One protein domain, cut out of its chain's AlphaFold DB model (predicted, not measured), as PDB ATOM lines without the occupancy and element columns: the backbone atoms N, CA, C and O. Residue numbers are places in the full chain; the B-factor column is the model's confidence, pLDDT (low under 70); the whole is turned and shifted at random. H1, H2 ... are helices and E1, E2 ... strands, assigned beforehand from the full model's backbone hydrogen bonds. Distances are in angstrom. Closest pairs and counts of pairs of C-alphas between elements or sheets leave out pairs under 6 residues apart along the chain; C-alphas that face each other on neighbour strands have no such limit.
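This is residues 1 to 85 of the 100 residues of an uncharacterized protein of Methanolinea sp (UniProt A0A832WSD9). A strongly twisted sheet of four strands makes one end of the domain, and a helical hairpin, H1 and H2, reaches away from it along the longest axis, with the last part of H2 packed on E4. A small strand hairpin, E2 and E3, sits beside the sheet near E1. The 85 printed residues include six named strands and two named helices, in the order E1 E2 E3 E4 E5 H1 H2 E6; the sheet, ordered E1 E6 E4 E5, is antiparallel. The class is mixed, and the whole is compact, with a radius of gyration of the C-alphas of 12.7 A and spans of 39 by 26 by 25 A.

Edge strand E1, residues 2 to 5, is antiparallel to E6, residues 83 to 85; N 4 and O 84 are 2.8 A apart, within hydrogen-bond range. E2, residues 15 to 19, and E3, residues 22 to 25, form a hairpin, with N 17 and O 24 in range at 3.0 A. The closest C-alphas of E1 and E2, those of Pro 5 and Val 17, are 6.1 A apart. E4, residues 36 to 41, is antiparallel to E6, with N 40 and O 83 at 2.8 A, and forms a hairpin with E5, residues 44 to 47, with N 39 and O 46 at 2.8 A. H1, residues 50 to 57, touches residues 66 to 71 alone of H2, residues 64 to 80; their closest C-alphas, Gln 50 and Ala 70, are 5.5 A apart, at a shallow tilt of 11 degrees, opposite ways. H1 only grazes the sheet with residues 50 to 51, H2 with 74 to 80. E5, H1 H2 and E6 form a split strand-helix-strand unit, two strands running the same way with E4 between them, its crossover right-handed. Every O i to N i+4 pair is within range in H1, and 12 of 13 in H2.

E1 begins at C-alpha 2, (91.307, 242.663, 254.925). E4 is 14.5 A long and H2 25.4 A. E6 ends at C-alpha 85, (93.797, 241.444, 260.262).

The two farthest C-alphas, Ala 10 and Arg 59, are 41.1 A apart. The printed part has no cut, no link is long, and no printed residue is under 70 in pLDDT.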
ATOM      1  N   MET A   1      92.109 247.355 254.791       85.25
ATOM      2  CA  MET A   1      92.313 246.256 255.766       85.25
ATOM      3  C   MET A   1      91.415 245.100 255.384       85.25
ATOM      4  O   MET A   1      90.218 245.305 255.196       85.25
ATOM      5  N   LYS A   2      91.994 243.909 255.264       93.69
ATOM      6  CA  LYS A   2      91.307 242.663 254.925       93.69
ATOM      7  C   LYS A   2      91.489 241.632 256.035       93.69
ATOM      8  O   LYS A   2      92.542 241.575 256.671       93.69
ATOM      9  N   THR A   3      90.482 240.792 256.211       96.12
ATOM     10  CA  THR A   3      90.495 239.690 257.174       96.12
ATOM     11  C   THR A   3      90.872 238.402 256.444       96.12
ATOM     12  O   THR A   3      90.177 237.998 255.516       96.12
ATOM     13  N   LEU A   4      91.970 237.759 256.845       97.50
ATOM     14  CA  LEU A   4      92.440 236.493 256.276       97.50
ATOM     15  C   LEU A   4      92.059 235.335 257.213       97.50
ATOM     16  O   LEU A   4      92.614 235.273 258.314       97.50
ATOM     17  N   PRO A   5      91.124 234.443 256.837       97.81
ATOM     18  CA  PRO A   5      90.714 233.324 257.684       97.81
ATOM     19  C   PRO A   5      91.887 232.399 258.003       97.81
ATOM     20  O   PRO A   5      92.652 232.043 257.109       97.81
ATOM     21  N   ILE A   6      92.018 232.004 259.271       97.44
ATOM     22  CA  ILE A   6      93.035 231.040 259.692       97.44
ATOM     23  C   ILE A   6      92.471 229.632 259.518       97.44
ATOM     24  O   ILE A   6      91.506 229.255 260.183       97.44
ATOM     25  N   THR A   7      93.129 228.835 258.685       97.06
ATOM     26  CA  THR A   7      92.889 227.395 258.579       97.06
ATOM     27  C   THR A   7      93.794 226.671 259.563       97.06
ATOM     28  O   THR A   7      95.006 226.891 259.570       97.06
ATOM     29  N   LYS A   8      93.217 225.809 260.404       94.06
ATOM     30  CA  LYS A   8      93.963 224.998 261.373       94.06
ATOM     31  C   LYS A   8      93.828 223.522 261.054       94.06
ATOM     32  O   LYS A   8      92.761 223.077 260.635       94.06
ATOM     33  N   ASP A   9      94.894 222.766 261.276       90.00
ATOM     34  CA  ASP A   9      94.788 221.313 261.317       90.00
ATOM     35  C   ASP A   9      94.101 220.848 262.612       90.00
ATOM     36  O   ASP A   9      93.958 221.604 263.575       90.00
ATOM     37  N   ALA A  10      93.686 219.580 262.651       83.00
ATOM     38  CA  ALA A  10      93.002 219.007 263.813       83.00
ATOM     39  C   ALA A  10      93.844 219.064 265.101       83.00
ATOM     40  O   ALA A  10      93.293 219.068 266.198       83.00
ATOM     41  N   SER A  11      95.176 219.120 264.971       81.25
ATOM     42  CA  SER A  11      96.088 219.236 266.109       81.25
ATOM     43  C   SER A  11      96.254 220.674 266.616       81.25
ATOM     44  O   SER A  11      96.774 220.879 267.711       81.25
ATOM     45  N   GLY A  12      95.832 221.673 265.834       73.50
ATOM     46  CA  GLY A  12      96.051 223.093 266.105       73.50
ATOM     47  C   GLY A  12      97.515 223.537 265.988       73.50
ATOM     48  O   GLY A  12      97.807 224.704 266.246       73.50
ATOM     49  N   ASN A  13      98.430 222.638 265.609       79.75
ATOM     50  CA  ASN A  13      99.859 222.927 265.471       79.75
ATOM     51  C   ASN A  13     100.192 223.576 264.125       79.75
ATOM     52  O   ASN A  13     101.207 224.265 263.997       79.75
ATOM     53  N   ARG A  14      99.353 223.357 263.107       91.44
ATOM     54  CA  ARG A  14      99.454 224.035 261.819       91.44
ATOM     55  C   ARG A  14      98.332 225.052 261.719       91.44
ATOM     56  O   ARG A  14      97.165 224.687 261.696       91.44
ATOM     57  N   ALA A  15      98.713 226.318 261.593       96.31
ATOM     58  CA  ALA A  15      97.824 227.422 261.260       96.31
ATOM     59  C   ALA A  15      98.326 228.103 259.980       96.31
ATOM     60  O   ALA A  15      99.481 228.551 259.935       96.31
ATOM     61  N   THR A  16      97.484 228.173 258.949       97.75
ATOM     62  CA  THR A  16      97.781 228.809 257.656       97.75
ATOM     63  C   THR A  16      96.746 229.866 257.284       97.75
ATOM     64  O   THR A  16      95.638 229.881 257.817       97.75
ATOM     65  N   VAL A  17      97.131 230.787 256.399       97.56
ATOM     66  CA  VAL A  17      96.246 231.775 255.765       97.56
ATOM     67  C   VAL A  17      96.577 231.875 254.279       97.56
ATOM     68  O   VAL A  17      97.738 231.722 253.893       97.56
ATOM     69  N   GLU A  18      95.581 232.216 253.467       97.69
ATOM     70  CA  GLU A  18      95.790 232.626 252.077       97.69
ATOM     71  C   GLU A  18      96.330 234.063 252.033       97.69
ATOM     72  O   GLU A  18      95.627 235.030 252.341       97.69
ATOM     73  N   CYS A  19      97.608 234.213 251.687       97.06
ATOM     74  CA  CYS A  19      98.271 235.498 251.485       97.06
ATOM     75  C   CYS A  19      98.428 235.778 249.983       97.06
ATOM     76  O   CYS A  19      98.328 234.877 249.158       97.06
ATOM     77  N   ALA A  20      98.770 237.011 249.600       96.44
ATOM     78  CA  ALA A  20      99.138 237.292 248.207       96.44
ATOM     79  C   ALA A  20     100.417 236.542 247.766       96.44
ATOM     80  O   ALA A  20     100.636 236.345 246.578       96.44
ATOM     81  N   THR A  21     101.233 236.072 248.719       93.06
ATOM     82  CA  THR A  21     102.378 235.171 248.476       93.06
ATOM     83  C   THR A  21     101.967 233.689 248.353       93.06
ATOM     84  O   THR A  21     102.823 232.842 248.124       93.06
ATOM     85  N   GLY A  22     100.677 233.363 248.492       96.38
ATOM     86  CA  GLY A  22     100.138 231.998 248.560       96.38
ATOM     87  C   GLY A  22      99.789 231.565 249.988       96.38
ATOM     88  O   GLY A  22      99.764 232.391 250.908       96.38
ATOM     89  N   GLU A  23      99.538 230.266 250.185       97.19
ATOM     90  CA  GLU A  23      99.318 229.702 251.520       97.19
ATOM     91  C   GLU A  23     100.595 229.849 252.361       97.19
ATOM     92  O   GLU A  23     101.657 229.318 252.025       97.19
ATOM     93  N   VAL A  24     100.494 230.553 253.490       96.75
ATOM     94  CA  VAL A  24     101.624 230.772 254.402       96.75
ATOM     95  C   VAL A  24     101.286 230.375 255.831       96.75
ATOM     96  O   VAL A  24     100.149 230.478 256.284       96.75
ATOM     97  N   SER A  25     102.309 229.959 256.579       96.06
ATOM     98  CA  SER A  25     102.179 229.685 258.012       96.06
ATOM     99  C   SER A  25     101.971 230.975 258.802       96.06
ATOM    100  O   SER A  25     102.785 231.896 258.728       96.06
ATOM    101  N   VAL A  26     100.941 231.004 259.647       96.38
ATOM    102  CA  VAL A  26     100.653 232.139 260.533       96.38
ATOM    103  C   VAL A  26     101.807 232.378 261.512       96.38
ATOM    104  O   VAL A  26     102.261 233.509 261.679       96.38
ATOM    105  N   HIS A  27     102.340 231.307 262.102       93.50
ATOM    106  CA  HIS A  27     103.436 231.377 263.073       93.50
ATOM    107  C   HIS A  27     104.752 231.875 262.463       93.50
ATOM    108  O   HIS A  27     105.497 232.590 263.128       93.50
ATOM    109  N   LYS A  28     105.053 231.508 261.208       91.69
ATOM    110  CA  LYS A  28     106.343 231.827 260.565       91.69
ATOM    111  C   LYS A  28     106.317 233.081 259.693       91.69
ATOM    112  O   LYS A  28     107.353 233.714 259.543       91.69
ATOM    113  N   PHE A  29     105.170 233.435 259.112       95.00
ATOM    114  CA  PHE A  29     105.058 234.577 258.198       95.00
ATOM    115  C   PHE A  29     104.286 235.726 258.832       95.00
ATOM    116  O   PHE A  29     104.816 236.829 258.934       95.00
ATOM    117  N   CYS A  30     103.058 235.492 259.305       95.06
ATOM    118  CA  CYS A  30     102.220 236.578 259.818       95.06
ATOM    119  C   CYS A  30     102.822 237.252 261.056       95.06
ATOM    120  O   CYS A  30     102.786 238.477 261.155       95.06
ATOM    121  N   ALA A  31     103.453 236.477 261.944       91.00
ATOM    122  CA  ALA A  31     104.182 237.000 263.102       91.00
ATOM    123  C   ALA A  31     105.275 238.021 262.725       91.00
ATOM    124  O   ALA A  31     105.577 238.927 263.499       91.00
ATOM    125  N   PHE A  32     105.850 237.903 261.526       92.56
ATOM    126  CA  PHE A  32     106.987 238.703 261.068       92.56
ATOM    127  C   PHE A  32     106.647 239.621 259.894       92.56
ATOM    128  O   PHE A  32     107.540 240.271 259.357       92.56
ATOM    129  N   CYS A  33     105.379 239.711 259.496       95.44
ATOM    130  CA  CYS A  33     104.949 240.554 258.388       95.44
ATOM    131  C   CYS A  33     104.584 241.968 258.876       95.44
ATOM    132  O   CYS A  33     103.866 242.130 259.869       95.44
ATOM    133  N   GLU A  34     105.036 243.022 258.191       94.62
ATOM    134  CA  GLU A  34     104.675 244.413 258.530       94.62
ATOM    135  C   GLU A  34     103.187 244.722 258.280       94.62
ATOM    136  O   GLU A  34     102.606 245.588 258.946       94.62
ATOM    137  N   HIS A  35     102.551 243.974 257.373       96.25
ATOM    138  CA  HIS A  35     101.133 244.115 257.045       96.25
ATOM    139  C   HIS A  35     100.201 243.465 258.071       96.25
ATOM    140  O   HIS A  35      99.040 243.854 258.152       96.25
ATOM    141  N   CYS A  36     100.666 242.499 258.865       95.69
ATOM    142  CA  CYS A  36      99.829 241.842 259.871       95.69
ATOM    143  C   CYS A  36      99.620 242.761 261.080       95.69
ATOM    144  O   CYS A  36     100.544 243.005 261.855       95.69
ATOM    145  N   LYS A  37      98.402 243.284 261.235       95.69
ATOM    146  CA  LYS A  37      98.049 244.262 262.273       95.69
ATOM    147  C   LYS A  37      97.466 243.626 263.519       95.69
ATOM    148  O   LYS A  37      97.617 244.177 264.604       95.69
ATOM    149  N   GLY A  38      96.877 242.443 263.396       95.62
ATOM    150  CA  GLY A  38      96.341 241.744 264.550       95.62
ATOM    151  C   GLY A  38      95.749 240.384 264.239       95.62
ATOM    152  O   GLY A  38      95.750 239.926 263.097       95.62
ATOM    153  N   ILE A  39      95.243 239.753 265.290       97.25
ATOM    154  CA  ILE A  39      94.564 238.461 265.259       97.25
ATOM    155  C   ILE A  39      93.141 238.670 265.773       97.25
ATOM    156  O   ILE A  39      92.927 239.272 266.828       97.25
ATOM    157  N   LYS A  40      92.160 238.162 265.030       97.69
ATOM    158  CA  LYS A  40      90.757 238.152 265.431       97.69
ATOM    159  C   LYS A  40      90.495 236.953 266.338       97.69
ATOM    160  O   LYS A  40      90.642 235.816 265.898       97.69
ATOM    161  N   VAL A  41      90.095 237.205 267.582       96.31
ATOM    162  CA  VAL A  41      89.740 236.196 268.590       96.31
ATOM    163  C   VAL A  41      88.304 236.469 269.035       96.31
ATOM    164  O   VAL A  41      88.019 237.461 269.714       96.31
ATOM    165  N   GLY A  42      87.371 235.623 268.590       92.38
ATOM    166  CA  GLY A  42      85.935 235.868 268.754       92.38
ATOM    167  C   GLY A  42      85.517 237.224 268.150       92.38
ATOM    168  O   GLY A  42      85.781 237.465 266.968       92.38
ATOM    169  N   PRO A  43      84.877 238.125 268.925       93.62
ATOM    170  CA  PRO A  43      84.466 239.444 268.439       93.62
ATOM    171  C   PRO A  43      85.580 240.504 268.494       93.62
ATOM    172  O   PRO A  43      85.365 241.624 268.035       93.62
ATOM    173  N   ARG A  44      86.746 240.201 269.082       95.94
ATOM    174  CA  ARG A  44      87.818 241.180 269.328       95.94
ATOM    175  C   ARG A  44      88.973 241.013 268.349       95.94
ATOM    176  O   ARG A  44      89.270 239.906 267.910       95.94
ATOM    177  N   VAL A  45      89.661 242.117 268.070       96.50
ATOM    178  CA  VAL A  45      90.947 242.129 267.364       96.50
ATOM    179  C   VAL A  45      92.036 242.490 268.362       96.50
ATOM    180  O   VAL A  45      91.983 243.547 268.990       96.50
ATOM    181  N   TYR A  46      93.020 241.611 268.497       96.38
ATOM    182  CA  TYR A  46      94.206 241.835 269.311       96.38
ATOM    183  C   TYR A  46      95.350 242.290 268.405       96.38
ATOM    184  O   TYR A  46      95.640 241.588 267.432       96.38
ATOM    185  N   PRO A  47      96.001 243.434 268.679       95.19
ATOM    186  CA  PRO A  47      97.149 243.884 267.900       95.19
ATOM    187  C   PRO A  47      98.265 242.838 267.882       95.19
ATOM    188  O   PRO A  47      98.453 242.113 268.858       95.19
ATOM    189  N   ALA A  48      99.032 242.777 266.793       94.12
ATOM    190  CA  ALA A  48     100.197 241.901 266.724       94.12
ATOM    191  C   ALA A  48     101.238 242.345 267.779       94.12
ATOM    192  O   ALA A  48     101.747 243.465 267.661       94.12
ATOM    193  N   PRO A  49     101.603 241.511 268.777       94.06
ATOM    194  CA  PRO A  49     102.539 241.892 269.846       94.06
ATOM    195  C   PRO A  49     103.888 242.412 269.331       94.06
ATOM    196  O   PRO A  49     104.503 243.303 269.913       94.06
ATOM    197  N   GLN A  50     104.306 241.927 268.162       92.62
ATOM    198  CA  GLN A  50     105.506 242.356 267.453       92.62
ATOM    199  C   GLN A  50     105.490 243.848 267.075       92.62
ATOM    200  O   GLN A  50     106.533 244.406 266.749       92.62
ATOM    201  N   GLU A  51     104.330 244.521 267.037       90.31
ATOM    202  CA  GLU A  51     104.266 245.955 266.695       90.31
ATOM    203  C   GLU A  51     104.845 246.798 267.824       90.31
ATOM    204  O   GLU A  51     105.505 247.804 267.562       90.31
ATOM    205  N   GLN A  52     104.625 246.375 269.069       88.12
ATOM    206  CA  GLN A  52     105.158 247.062 270.234       88.12
ATOM    207  C   GLN A  52     106.680 246.917 270.295       88.12
ATOM    208  O   GLN A  52     107.385 247.921 270.378       88.12
ATOM    209  N   VAL A  53     107.187 245.694 270.115       90.50
ATOM    210  CA  VAL A  53     108.633 245.437 270.118       90.50
ATOM    211  C   VAL A  53     109.335 246.204 268.996       90.50
ATOM    212  O   VAL A  53     110.363 246.827 269.227       90.50
ATOM    213  N   GLN A  54     108.753 246.270 267.792       87.94
ATOM    214  CA  GLN A  54     109.330 247.060 266.697       87.94
ATOM    215  C   GLN A  54     109.440 248.559 267.042       87.94
ATOM    216  O   GLN A  54     110.409 249.217 266.657       87.94
ATOM    217  N   LYS A  55     108.459 249.126 267.760       87.31
ATOM    218  CA  LYS A  55     108.513 250.528 268.214       87.31
ATOM    219  C   LYS A  55     109.633 250.746 269.232       87.31
ATOM    220  O   LYS A  55     110.288 251.783 269.183       87.31
ATOM    221  N   GLU A  56     109.863 249.783 270.116       87.44
ATOM    222  CA  GLU A  56     110.948 249.807 271.104       87.44
ATOM    223  C   GLU A  56     112.323 249.610 270.448       87.44
ATOM    224  O   GLU A  56     113.262 250.337 270.766       87.44
ATOM    225  N   MET A  57     112.433 248.734 269.442       85.38
ATOM    226  CA  MET A  57     113.655 248.564 268.641       85.38
ATOM    227  C   MET A  57     114.071 249.879 267.977       85.38
ATOM    228  O   MET A  57     115.233 250.267 268.050       85.38
ATOM    229  N   LYS A  58     113.118 250.617 267.390       85.25
ATOM    230  CA  LYS A  58     113.379 251.938 266.782       85.25
ATOM    231  C   LYS A  58     113.871 252.988 267.784       85.25
ATOM    232  O   LYS A  58     114.436 253.992 267.367       85.25
ATOM    233  N   ARG A  59     113.642 252.775 269.081       86.31
ATOM    234  CA  ARG A  59     114.129 253.626 270.177       86.31
ATOM    235  C   ARG A  59     115.430 253.104 270.798       86.31
ATOM    236  O   ARG A  59     115.913 253.705 271.748       86.31
ATOM    237  N   GLY A  60     115.982 252.004 270.279       80.94
ATOM    238  CA  GLY A  60     117.197 251.370 270.793       80.94
ATOM    239  C   GLY A  60     117.009 250.639 272.124       80.94
ATOM    240  O   GLY A  60     117.987 250.440 272.834       80.94
ATOM    241  N   SER A  61     115.775 250.269 272.493       76.81
ATOM    242  CA  SER A  61     115.451 249.753 273.833       76.81
ATOM    243  C   SER A  61     114.881 248.333 273.858       76.81
ATOM    244  O   SER A  61     114.462 247.874 274.915       76.81
ATOM    245  N   ALA A  62     114.788 247.652 272.716       79.19
ATOM    246  CA  ALA A  62     114.237 246.300 272.665       79.19
ATOM    247  C   ALA A  62     115.313 245.245 272.939       79.19
ATOM    248  O   ALA A  62     116.412 245.318 272.392       79.19
ATOM    249  N   SER A  63     114.958 244.247 273.745       84.12
ATOM    250  CA  SER A  63     115.777 243.065 274.004       84.12
ATOM    251  C   SER A  63     115.302 241.863 273.183       84.12
ATOM    252  O   SER A  63     114.137 241.785 272.779       84.12
ATOM    253  N   ASP A  64     116.181 240.877 273.004       87.00
ATOM    254  CA  ASP A  64     115.819 239.579 272.415       87.00
ATOM    255  C   ASP A  64     114.706 238.879 273.215       87.00
ATOM    256  O   ASP A  64     113.839 238.205 272.654       87.00
ATOM    257  N   GLU A  65     114.666 239.104 274.528       91.88
ATOM    258  CA  GLU A  65     113.610 238.598 275.399       91.88
ATOM    259  C   GLU A  65     112.241 239.210 275.070       91.88
ATOM    260  O   GLU A  65     111.241 238.492 275.034       91.88
ATOM    261  N   ALA A  66     112.179 240.499 274.720       91.56
ATOM    262  CA  ALA A  66     110.936 241.129 274.274       91.56
ATOM    263  C   ALA A  66     110.414 240.501 272.968       91.56
ATOM    264  O   ALA A  66     109.210 240.265 272.831       91.56
ATOM    265  N   LEU A  67     111.308 240.167 272.027       89.50
ATOM    266  CA  LEU A  67     110.948 239.456 270.793       89.50
ATOM    267  C   LEU A  67     110.393 238.056 271.088       89.50
ATOM    268  O   LEU A  67     109.373 237.665 270.513       89.50
ATOM    269  N   MET A  68     111.025 237.324 272.009       92.00
ATOM    270  CA  MET A  68     110.570 236.001 272.439       92.00
ATOM    271  C   MET A  68     109.189 236.063 273.108       92.00
ATOM    272  O   MET A  68     108.295 235.295 272.749       92.00
ATOM    273  N   VAL A  69     108.977 237.008 274.029       95.00
ATOM    274  CA  VAL A  69     107.685 237.211 274.706       95.00
ATOM    275  C   VAL A  69     106.589 237.559 273.699       95.00
ATOM    276  O   VAL A  69     105.509 236.969 273.738       95.00
ATOM    277  N   ALA A  70     106.868 238.454 272.748       94.12
ATOM    278  CA  ALA A  70     105.918 238.803 271.696       94.12
ATOM    279  C   ALA A  70     105.553 237.594 270.817       94.12
ATOM    280  O   ALA A  70     104.386 237.424 270.459       94.12
ATOM    281  N   ALA A  71     106.519 236.727 270.499       92.81
ATOM    282  CA  ALA A  71     106.265 235.499 269.751       92.81
ATOM    283  C   ALA A  71     105.374 234.515 270.531       92.81
ATOM    284  O   ALA A  71     104.428 233.966 269.962       92.81
ATOM    285  N   LEU A  72     105.614 234.330 271.834       94.19
ATOM    286  CA  LEU A  72     104.773 233.487 272.694       94.19
ATOM    287  C   LEU A  72     103.337 234.018 272.781       94.19
ATOM    288  O   LEU A  72     102.387 233.260 272.585       94.19
ATOM    289  N   GLN A  73     103.172 235.326 272.998       95.62
ATOM    290  CA  GLN A  73     101.857 235.972 273.030       95.62
ATOM    291  C   GLN A  73     101.122 235.829 271.696       95.62
ATOM    292  O   GLN A  73      99.933 235.516 271.669       95.62
ATOM    293  N   PHE A  74     101.825 236.011 270.576       95.75
ATOM    294  CA  PHE A  74     101.240 235.818 269.255       95.75
ATOM    295  C   PHE A  74     100.769 234.372 269.063       95.75
ATOM    296  O   PHE A  74      99.640 234.147 268.641       95.75
ATOM    297  N   ASN A  75     101.585 233.383 269.437       93.81
ATOM    298  CA  ASN A  75     101.212 231.970 269.343       93.81
ATOM    299  C   ASN A  75      99.982 231.627 270.200       93.81
ATOM    300  O   ASN A  75      99.122 230.870 269.749       93.81
ATOM    301  N   GLN A  76      99.869 232.215 271.395       94.12
ATOM    302  CA  GLN A  76      98.684 232.092 272.249       94.12
ATOM    303  C   GLN A  76      97.435 232.628 271.537       94.12
ATOM    304  O   GLN A  76      96.421 231.942 271.466       94.12
ATOM    305  N   LEU A  77      97.520 233.824 270.950       95.62
ATOM    306  CA  LEU A  77      96.406 234.433 270.221       95.62
ATOM    307  C   LEU A  77      96.010 233.621 268.982       95.62
ATOM    308  O   LEU A  77      94.826 233.507 268.685       95.62
ATOM    309  N   VAL A  78      96.970 233.029 268.264       95.00
ATOM    310  CA  VAL A  78      96.684 232.175 267.097       95.00
ATOM    311  C   VAL A  78      95.904 230.925 267.498       95.00
ATOM    312  O   VAL A  78      95.017 230.508 266.750       95.00
ATOM    313  N   ARG A  79      96.176 230.349 268.678       93.19
ATOM    314  CA  ARG A  79      95.459 229.166 269.181       93.19
ATOM    315  C   ARG A  79      93.950 229.393 269.228       93.19
ATOM    316  O   ARG A  79      93.211 228.558 268.713       93.19
ATOM    317  N   ASP A  80      93.518 230.550 269.718       93.19
ATOM    318  CA  ASP A  80      92.095 230.895 269.864       93.19
ATOM    319  C   ASP A  80      91.565 231.758 268.701       93.19
ATOM    320  O   ASP A  80      90.362 231.980 268.556       93.19
ATOM    321  N   GLY A  81      92.463 232.247 267.844       95.31
ATOM    322  CA  GLY A  81      92.152 233.159 266.752       95.31
ATOM    323  C   GLY A  81      91.524 232.484 265.539       95.31
ATOM    324  O   GLY A  81      91.842 231.343 265.209       95.31
ATOM    325  N   THR A  82      90.650 233.202 264.842       97.12
ATOM    326  CA  THR A  82      89.939 232.718 263.647       97.12
ATOM    327  C   THR A  82      90.386 233.409 262.365       97.12
ATOM    328  O   THR A  82      90.148 232.886 261.279       97.12
ATOM    329  N   ALA A  83      91.040 234.569 262.463       97.75
ATOM    330  CA  ALA A  83      91.541 235.296 261.305       97.75
ATOM    331  C   ALA A  83      92.706 236.237 261.645       97.75
ATOM    332  O   ALA A  83      92.896 236.616 262.802       97.75
ATOM    333  N   ILE A  84      93.448 236.652 260.622       97.75
ATOM    334  CA  ILE A  84      94.455 237.715 260.675       97.75
ATOM    335  C   ILE A  84      93.878 238.999 260.085       97.75
ATOM    336  O   ILE A  84      93.363 238.998 258.970       97.75
ATOM    337  N   GLU A  85      94.034 240.107 260.801       97.31
ATOM    338  CA  GLU A  85      93.797 241.444 260.262       97.31
ATOM    339  C   GLU A  85      95.045 241.907 259.509       97.31
ATOM    340  O   GLU A  85      96.129 242.063 260.084       97.31
TER     341      GLU A  85